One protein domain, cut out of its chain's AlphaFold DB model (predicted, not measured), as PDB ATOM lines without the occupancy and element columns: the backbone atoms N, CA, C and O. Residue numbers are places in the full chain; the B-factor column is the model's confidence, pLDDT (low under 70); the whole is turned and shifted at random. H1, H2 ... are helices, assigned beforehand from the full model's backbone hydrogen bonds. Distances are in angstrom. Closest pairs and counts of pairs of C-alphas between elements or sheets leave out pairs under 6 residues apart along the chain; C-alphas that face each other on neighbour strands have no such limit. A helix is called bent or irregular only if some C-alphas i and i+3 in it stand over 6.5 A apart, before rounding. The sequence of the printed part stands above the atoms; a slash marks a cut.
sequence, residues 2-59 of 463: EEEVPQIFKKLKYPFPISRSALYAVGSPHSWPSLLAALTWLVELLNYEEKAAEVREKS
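AT A GLANCE: This is residues 2 to 59 of the 463 residues of the protein "Hypothetical protein" of Chloropicon primus (UniProt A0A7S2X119). One long, straight helix, H3, runs the length of the domain, and a small head made of two short helices, H1 and H2, with their links lies beside its first half. The second half of H3 sticks out alone as an arm, residues 46 to 59, and this arm makes much of the length. Within the head the chain folds back after H1 to reach H2 near the end where H3 begins, and no two helices are in clear contact. The printed part has 58 residues with three named helices in the order H1, H2, H3 and no named strand, and its class is all helix. The whole is loose, with a radius of gyration of the C-alphas of 14.1 A, and spans 44 by 20 by 15 A.

HOW THE PARTS SIT: H1, residues 4 to 11, is close to H2, residues 20 to 24, but not clearly touching it. Their closest C-alphas, those of Pro 6 and Arg 20, are 7.4 A apart, and their centres are 12.9 A apart. H2 is likewise close but not clearly touching to H3, residues 32 to 59. The closest C-alphas of that pair, those of Ala 22 and Leu 35, are 7.8 A apart. H1 and H3 are apart, but only just, with their closest C-alphas 8.3 A from each other. Residues 46 to 59, which belong to H3, stand free. In H1, H2 and H3 every O i to N i+4 pair is within hydrogen-bond range.

IN THESE COORDINATES: H1 has 8 residues, from Glu 4, whose C-alpha is at (42.479, -12.857, -12.496), to Lys 11, and measures 10.3 A from first to last C-alpha. H2 has 5 residues, Arg 20 to Tyr 24, and measures 6.9 A. H3 has 28 residues and measures 39.8 A, from C-alpha 32 of Trp 32 at (51.011, -26.004, -21.630) to C-alpha 59 of Ser 59 at (20.419, -8.601, -40.154). H3 is not bent.

THE WHOLE: The outline is a rod, and the two C-alphas farthest apart, those of Ser 28 and Ser 59, are 45.4 A from each other. Without residues 46 to 59, the remaining 44 residues span 25 by 21 by 13 A, with a radius of gyration of 9.9 A. The printed part has no cut. The link from H1 to H2, with 8 residues between them, is short, and so is the link from H2 to H3, with 7. The mean pLDDT of the printed part is 83.4, and the model's confidence is under 70 at residue 2 and residues 57 to 59.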
ATOM      1  N   GLU A   2      47.720 -14.011 -12.200       65.94
ATOM      2  CA  GLU A   2      47.520 -15.471 -12.014       65.94
ATOM      3  C   GLU A   2      46.175 -15.856 -11.361       65.94
ATOM      4  O   GLU A   2      45.622 -16.914 -11.658       65.94
ATOM      5  N   GLU A   3      45.603 -14.989 -10.518       73.88
ATOM      6  CA  GLU A   3      44.249 -15.176  -9.969       73.88
ATOM      7  C   GLU A   3      43.137 -14.583 -10.849       73.88
ATOM      8  O   GLU A   3      42.001 -15.054 -10.813       73.88
ATOM      9  N   GLU A   4      43.453 -13.578 -11.666       81.62
ATOM     10  CA  GLU A   4      42.479 -12.857 -12.496       81.62
ATOM     11  C   GLU A   4      42.183 -13.599 -13.796       81.62
ATOM     12  O   GLU A   4      41.034 -13.641 -14.230       81.62
ATOM     13  N   VAL A   5      43.191 -14.239 -14.398       84.19
ATOM     14  CA  VAL A   5      43.038 -14.970 -15.662       84.19
ATOM     15  C   VAL A   5      41.974 -16.074 -15.538       84.19
ATOM     16  O   VAL A   5      41.026 -16.052 -16.326       84.19
ATOM     17  N   PRO A   6      41.990 -16.966 -14.525       84.44
ATOM     18  CA  PRO A   6      40.918 -17.948 -14.349       84.44
ATOM     19  C   PRO A   6      39.534 -17.312 -14.149       84.44
ATOM     20  O   PRO A   6      38.532 -17.862 -14.606       84.44
ATOM     21  N   GLN A   7      39.455 -16.149 -13.489       84.88
ATOM     22  CA  GLN A   7      38.189 -15.432 -13.304       84.88
ATOM     23  C   GLN A   7      37.669 -14.827 -14.611       84.88
ATOM     24  O   GLN A   7      36.463 -14.874 -14.850       84.88
ATOM     25  N   ILE A   8      38.548 -14.295 -15.463       87.88
ATOM     26  CA  ILE A   8      38.189 -13.760 -16.783       87.88
ATOM     27  C   ILE A   8      37.666 -14.887 -17.673       87.88
ATOM     28  O   ILE A   8      36.550 -14.781 -18.174       87.88
ATOM     29  N   PHE A   9      38.390 -16.005 -17.785       87.88
ATOM     30  CA  PHE A   9      37.918 -17.168 -18.547       87.88
ATOM     31  C   PHE A   9      36.587 -17.705 -17.997       87.88
ATOM     32  O   PHE A   9      35.692 -18.045 -18.767       87.88
ATOM     33  N   LYS A  10      36.380 -17.682 -16.672       86.81
ATOM     34  CA  LYS A  10      35.086 -18.032 -16.065       86.81
ATOM     35  C   LYS A  10      33.967 -17.036 -16.412       86.81
ATOM     36  O   LYS A  10      32.840 -17.470 -16.656       86.81
ATOM     37  N   LYS A  11      34.242 -15.724 -16.443       88.69
ATOM     38  CA  LYS A  11      33.278 -14.682 -16.863       88.69
ATOM     39  C   LYS A  11      32.910 -14.819 -18.339       88.69
ATOM     40  O   LYS A  11      31.733 -14.722 -18.664       88.69
ATOM     41  N   LEU A  12      33.890 -15.132 -19.185       89.12
ATOM     42  CA  LEU A  12      33.710 -15.428 -20.608       89.12
ATOM     43  C   LEU A  12      33.084 -16.810 -20.867       89.12
ATOM     44  O   LEU A  12      32.853 -17.164 -22.015       89.12
ATOM     45  N   LYS A  13      32.776 -17.580 -19.812       89.44
ATOM     46  CA  LYS A  13      32.148 -18.909 -19.887       89.44
ATOM     47  C   LYS A  13      33.005 -19.965 -20.596       89.44
ATOM     48  O   LYS A  13      32.470 -20.853 -21.255       89.44
ATOM     49  N   TYR A  14      34.321 -19.921 -20.400       89.56
ATOM     50  CA  TYR A  14      35.211 -20.982 -20.860       89.56
ATOM     51  C   TYR A  14      34.838 -22.333 -20.212       89.56
ATOM     52  O   TYR A  14      34.704 -22.383 -18.984       89.56
ATOM     53  N   PRO A  15      34.668 -23.428 -20.983       88.56
ATOM     54  CA  PRO A  15      34.103 -24.676 -20.456       88.56
ATOM     55  C   PRO A  15      35.005 -25.435 -19.475       88.56
ATOM     56  O   PRO A  15      34.501 -26.209 -18.661       88.56
ATOM     57  N   PHE A  16      36.326 -25.244 -19.547       87.81
ATOM     58  CA  PHE A  16      37.293 -26.052 -18.803       87.81
ATOM     59  C   PHE A  16      37.967 -25.248 -17.679       87.81
ATOM     60  O   PHE A  16      38.358 -24.098 -17.886       87.81
ATOM     61  N   PRO A  17      38.135 -25.818 -16.472       84.12
ATOM     62  CA  PRO A  17      38.754 -25.104 -15.362       84.12
ATOM     63  C   PRO A  17      40.265 -24.941 -15.579       84.12
ATOM     64  O   PRO A  17      40.994 -25.925 -15.695       84.12
ATOM     65  N   ILE A  18      40.749 -23.698 -15.556       84.44
ATOM     66  CA  ILE A  18      42.185 -23.389 -15.545       84.44
ATOM     67  C   ILE A  18      42.651 -23.347 -14.086       84.44
ATOM     68  O   ILE A  18      42.196 -22.511 -13.300       84.44
ATOM     69  N   SER A  19      43.531 -24.270 -13.698       80.81
ATOM     70  CA  SER A  19      44.063 -24.323 -12.335       80.81
ATOM     71  C   SER A  19      45.094 -23.214 -12.097       80.81
ATOM     72  O   SER A  19      45.899 -22.890 -12.968       80.81
ATOM     73  N   ARG A  20      45.112 -22.648 -10.881       79.00
ATOM     74  CA  ARG A  20      46.104 -21.625 -10.492       79.00
ATOM     75  C   ARG A  20      47.542 -22.139 -10.620       79.00
ATOM     76  O   ARG A  20      48.418 -21.410 -11.061       79.00
ATOM     77  N   SER A  21      47.776 -23.414 -10.306       78.31
ATOM     78  CA  SER A  21      49.092 -24.047 -10.444       78.31
ATOM     79  C   SER A  21      49.573 -24.147 -11.896       78.31
ATOM     80  O   SER A  21      50.772 -24.016 -12.129       78.31
ATOM     81  N   ALA A  22      48.673 -24.318 -12.875       76.62
ATOM     82  CA  ALA A  22      49.046 -24.327 -14.292       76.62
ATOM     83  C   ALA A  22      49.598 -22.967 -14.757       76.62
ATOM     84  O   ALA A  22      50.465 -22.933 -15.627       76.62
ATOM     85  N   LEU A  23      49.142 -21.867 -14.144       80.25
ATOM     86  CA  LEU A  23      49.569 -20.503 -14.467       80.25
ATOM     87  C   LEU A  23      50.905 -20.099 -13.821       80.25
ATOM     88  O   LEU A  23      51.572 -19.221 -14.354       80.25
ATOM     89  N   TYR A  24      51.341 -20.763 -12.745       78.94
ATOM     90  CA  TYR A  24      52.680 -20.547 -12.168       78.94
ATOM     91  C   TYR A  24      53.806 -21.138 -13.029       78.94
ATOM     92  O   TYR A  24      54.931 -20.645 -13.017       78.94
ATOM     93  N   ALA A  25      53.517 -22.202 -13.783       78.31
ATOM     94  CA  ALA A  25      54.472 -22.884 -14.653       78.31
ATOM     95  C   ALA A  25      53.865 -23.093 -16.047       78.31
ATOM     96  O   ALA A  25      53.645 -24.224 -16.491       78.31
ATOM     97  N   VAL A  26      53.585 -21.985 -16.741       73.94
ATOM     98  CA  VAL A  26      52.890 -21.982 -18.042       73.94
ATOM     99  C   VAL A  26      53.589 -22.811 -19.128       73.94
ATOM    100  O   VAL A  26      52.924 -23.286 -20.036       73.94
ATOM    101  N   GLY A  27      54.901 -23.049 -19.019       74.56
ATOM    102  CA  GLY A  27      55.686 -23.831 -19.983       74.56
ATOM    103  C   GLY A  27      55.906 -25.307 -19.629       74.56
ATOM    104  O   GLY A  27      56.704 -25.964 -20.297       74.56
ATOM    105  N   SER A  28      55.276 -25.845 -18.573       80.44
ATOM    106  CA  SER A  28      55.490 -27.255 -18.214       80.44
ATOM    107  C   SER A  28      54.851 -28.198 -19.254       80.44
ATOM    108  O   SER A  28      53.750 -27.905 -19.733       80.44
ATOM    109  N   PRO A  29      55.465 -29.360 -19.571       79.69
ATOM    110  CA  PRO A  29      54.948 -30.289 -20.586       79.69
ATOM    111  C   PRO A  29      53.508 -30.766 -20.342       79.69
ATOM    112  O   PRO A  29      52.818 -31.145 -21.284       79.69
ATOM    113  N   HIS A  30      53.047 -30.746 -19.087       79.44
ATOM    114  CA  HIS A  30      51.714 -31.209 -18.702       79.44
ATOM    115  C   HIS A  30      50.661 -30.089 -18.617       79.44
ATOM    116  O   HIS A  30      49.478 -30.379 -18.771       79.44
ATOM    117  N   SER A  31      51.046 -28.823 -18.397       81.19
ATOM    118  CA  SER A  31      50.110 -27.682 -18.285       81.19
ATOM    119  C   SER A  31      49.951 -26.896 -19.589       81.19
ATOM    120  O   SER A  31      48.854 -26.409 -19.877       81.19
ATOM    121  N   TRP A  32      51.007 -26.806 -20.405       85.38
ATOM    122  CA  TRP A  32      51.011 -26.004 -21.630       85.38
ATOM    123  C   TRP A  32      49.933 -26.400 -22.654       85.38
ATOM    124  O   TRP A  32      49.263 -25.494 -23.145       85.38
ATOM    125  N   PRO A  33      49.655 -27.695 -22.935       86.81
ATOM    126  CA  PRO A  33      48.597 -28.059 -23.884       86.81
ATOM    127  C   PRO A  33      47.214 -27.525 -23.484       86.81
ATOM    128  O   PRO A  33      46.461 -27.055 -24.333       86.81
ATOM    129  N   SER A  34      46.894 -27.545 -22.183       84.75
ATOM    130  CA  SER A  34      45.613 -27.044 -21.668       84.75
ATOM    131  C   SER A  34      45.497 -25.517 -21.746       84.75
ATOM    132  O   SER A  34      44.440 -24.995 -22.093       84.75
ATOM    133  N   LEU A  35      46.593 -24.796 -21.489       86.88
ATOM    134  CA  LEU A  35      46.638 -23.338 -21.612       86.88
ATOM    135  C   LEU A  35      46.612 -22.891 -23.074       86.88
ATOM    136  O   LEU A  35      45.924 -21.928 -23.401       86.88
ATOM    137  N   LEU A  36      47.305 -23.609 -23.958       87.50
ATOM    138  CA  LEU A  36      47.265 -23.355 -25.392       87.50
ATOM    139  C   LEU A  36      45.844 -23.540 -25.933       87.50
ATOM    140  O   LEU A  36      45.359 -22.660 -26.631       87.50
ATOM    141  N   ALA A  37      45.143 -24.609 -25.538       87.44
ATOM    142  CA  ALA A  37      43.740 -24.808 -25.904       87.44
ATOM    143  C   ALA A  37      42.832 -23.664 -25.412       87.44
ATOM    144  O   ALA A  37      41.926 -23.247 -26.132       87.44
ATOM    145  N   ALA A  38      43.081 -23.123 -24.215       88.94
ATOM    146  CA  ALA A  38      42.355 -21.957 -23.709       88.94
ATOM    147  C   ALA A  38      42.642 -20.685 -24.525       88.94
ATOM    148  O   ALA A  38      41.720 -19.928 -24.825       88.94
ATOM    149  N   LEU A  39      43.895 -20.460 -24.931       89.88
ATOM    150  CA  LEU A  39      44.264 -19.338 -25.798       89.88
ATOM    151  C   LEU A  39      43.673 -19.481 -27.204       89.88
ATOM    152  O   LEU A  39      43.144 -18.511 -27.736       89.88
ATOM    153  N   THR A  40      43.703 -20.678 -27.792       90.31
ATOM    154  CA  THR A  40      43.075 -20.946 -29.092       90.31
ATOM    155  C   THR A  40      41.570 -20.707 -29.030       90.31
ATOM    156  O   THR A  40      41.035 -20.035 -29.906       90.31
ATOM    157  N   TRP A  41      40.900 -21.153 -27.964       92.94
ATOM    158  CA  TRP A  41      39.484 -20.852 -27.747       92.94
ATOM    159  C   TRP A  41      39.214 -19.346 -27.643       92.94
ATOM    160  O   TRP A  41      38.228 -18.865 -28.192       92.94
ATOM    161  N   LEU A  42      40.090 -18.584 -26.980       91.31
ATOM    162  CA  LEU A  42      39.943 -17.129 -26.896       91.31
ATOM    163  C   LEU A  42      40.071 -16.470 -28.279       91.31
ATOM    164  O   LEU A  42      39.303 -15.570 -28.598       91.31
ATOM    165  N   VAL A  43      41.001 -16.944 -29.113       92.06
ATOM    166  CA  VAL A  43      41.138 -16.486 -30.506       92.06
ATOM    167  C   VAL A  43      39.895 -16.839 -31.328       92.06
ATOM    168  O   VAL A  43      39.397 -16.002 -32.075       92.06
ATOM    169  N   GLU A  44      39.352 -18.048 -31.175       91.00
ATOM    170  CA  GLU A  44      38.101 -18.442 -31.836       91.00
ATOM    171  C   GLU A  44      36.905 -17.601 -31.376       91.00
ATOM    172  O   GLU A  44      36.071 -17.237 -32.204       91.00
ATOM    173  N   LEU A  45      36.834 -17.244 -30.089       90.62
ATOM    174  CA  LEU A  45      35.786 -16.378 -29.549       90.62
ATOM    175  C   LEU A  45      35.850 -14.971 -30.156       90.62
ATOM    176  O   LEU A  45      34.811 -14.441 -30.538       90.62
ATOM    177  N   LEU A  46      37.049 -14.397 -30.290       91.12
ATOM    178  CA  LEU A  46      37.243 -13.094 -30.936       91.12
ATOM    179  C   LEU A  46      36.857 -13.143 -32.422       91.12
ATOM    180  O   LEU A  46      36.118 -12.283 -32.892       91.12
ATOM    181  N   ASN A  47      37.262 -14.195 -33.141       91.50
ATOM    182  CA  ASN A  47      36.859 -14.399 -34.537       91.50
ATOM    183  C   ASN A  47      35.338 -14.580 -34.681       91.50
ATOM    184  O   ASN A  47      34.747 -14.173 -35.683       91.50
ATOM    185  N   TYR A  48      34.691 -15.234 -33.710       90.19
ATOM    186  CA  TYR A  48      33.236 -15.356 -33.680       90.19
ATOM    187  C   TYR A  48      32.571 -14.011 -33.398       90.19
ATOM    188  O   TYR A  48      31.586 -13.695 -34.052       90.19
ATOM    189  N   GLU A  49      33.086 -13.221 -32.455       88.69
ATOM    190  CA  GLU A  49      32.557 -11.893 -32.140       88.69
ATOM    191  C   GLU A  49      32.611 -10.965 -33.355       88.69
ATOM    192  O   GLU A  49      31.604 -10.328 -33.662       88.69
ATOM    193  N   GLU A  50      33.726 -10.964 -34.087       88.00
ATOM    194  CA  GLU A  50      33.890 -10.196 -35.325       88.00
ATOM    195  C   GLU A  50      32.863 -10.627 -36.386       88.00
ATOM    196  O   GLU A  50      32.086  -9.809 -36.879       88.00
ATOM    197  N   LYS A  51      32.730 -11.936 -36.642       87.06
ATOM    198  CA  LYS A  51      31.709 -12.460 -37.569       87.06
ATOM    199  C   LYS A  51      30.276 -12.202 -37.097       87.06
ATOM    200  O   LYS A  51      29.388 -11.946 -37.906       87.06
ATOM    201  N   ALA A  52      30.015 -12.284 -35.797       84.31
ATOM    202  CA  ALA A  52      28.703 -12.023 -35.217       84.31
ATOM    203  C   ALA A  52      28.355 -10.528 -35.245       84.31
ATOM    204  O   ALA A  52      27.174 -10.181 -35.289       84.31
ATOM    205  N   ALA A  53      29.348  -9.636 -35.199       82.69
ATOM    206  CA  ALA A  53      29.163  -8.209 -35.432       82.69
ATOM    207  C   ALA A  53      28.778  -7.946 -36.898       82.69
ATOM    208  O   ALA A  53      27.752  -7.311 -37.133       82.69
ATOM    209  N   GLU A  54      29.490  -8.545 -37.861       80.50
ATOM    210  CA  GLU A  54      29.156  -8.434 -39.292       80.50
ATOM    211  C   GLU A  54      27.744  -8.950 -39.622       80.50
ATOM    212  O   GLU A  54      27.024  -8.361 -40.428       80.50
ATOM    213  N   VAL A  55      27.325 -10.070 -39.018       79.00
ATOM    214  CA  VAL A  55      25.972 -10.617 -39.227       79.00
ATOM    215  C   VAL A  55      24.912  -9.730 -38.581       79.00
ATOM    216  O   VAL A  55      23.857  -9.531 -39.180       79.00
ATOM    217  N   ARG A  56      25.176  -9.176 -37.389       75.06
ATOM    218  CA  ARG A  56      24.242  -8.255 -36.730       75.06
ATOM    219  C   ARG A  56      23.980  -7.031 -37.590       75.06
ATOM    220  O   ARG A  56      22.815  -6.730 -37.813       75.06
ATOM    221  N   GLU A  57      25.019  -6.412 -38.138       68.25
ATOM    222  CA  GLU A  57      24.891  -5.255 -39.031       68.25
ATOM    223  C   GLU A  57      24.042  -5.569 -40.276       68.25
ATOM    224  O   GLU A  57      23.145  -4.807 -40.620       68.25
ATOM    225  N   LYS A  58      24.228  -6.746 -40.888       65.62
ATOM    226  CA  LYS A  58      23.447  -7.181 -42.064       65.62
ATOM    227  C   LYS A  58      22.006  -7.583 -41.742       65.62
ATOM    228  O   LYS A  58      21.125  -7.443 -42.580       65.62
ATOM    229  N   SER A  59      21.751  -8.114 -40.547       59.16
ATOM    230  CA  SER A  59      20.419  -8.601 -40.154       59.16
ATOM    231  C   SER A  59      19.418  -7.492 -39.819       59.16
ATOM    232  O   SER A  59      18.215  -7.747 -39.833       59.16
TER     233      SER A  59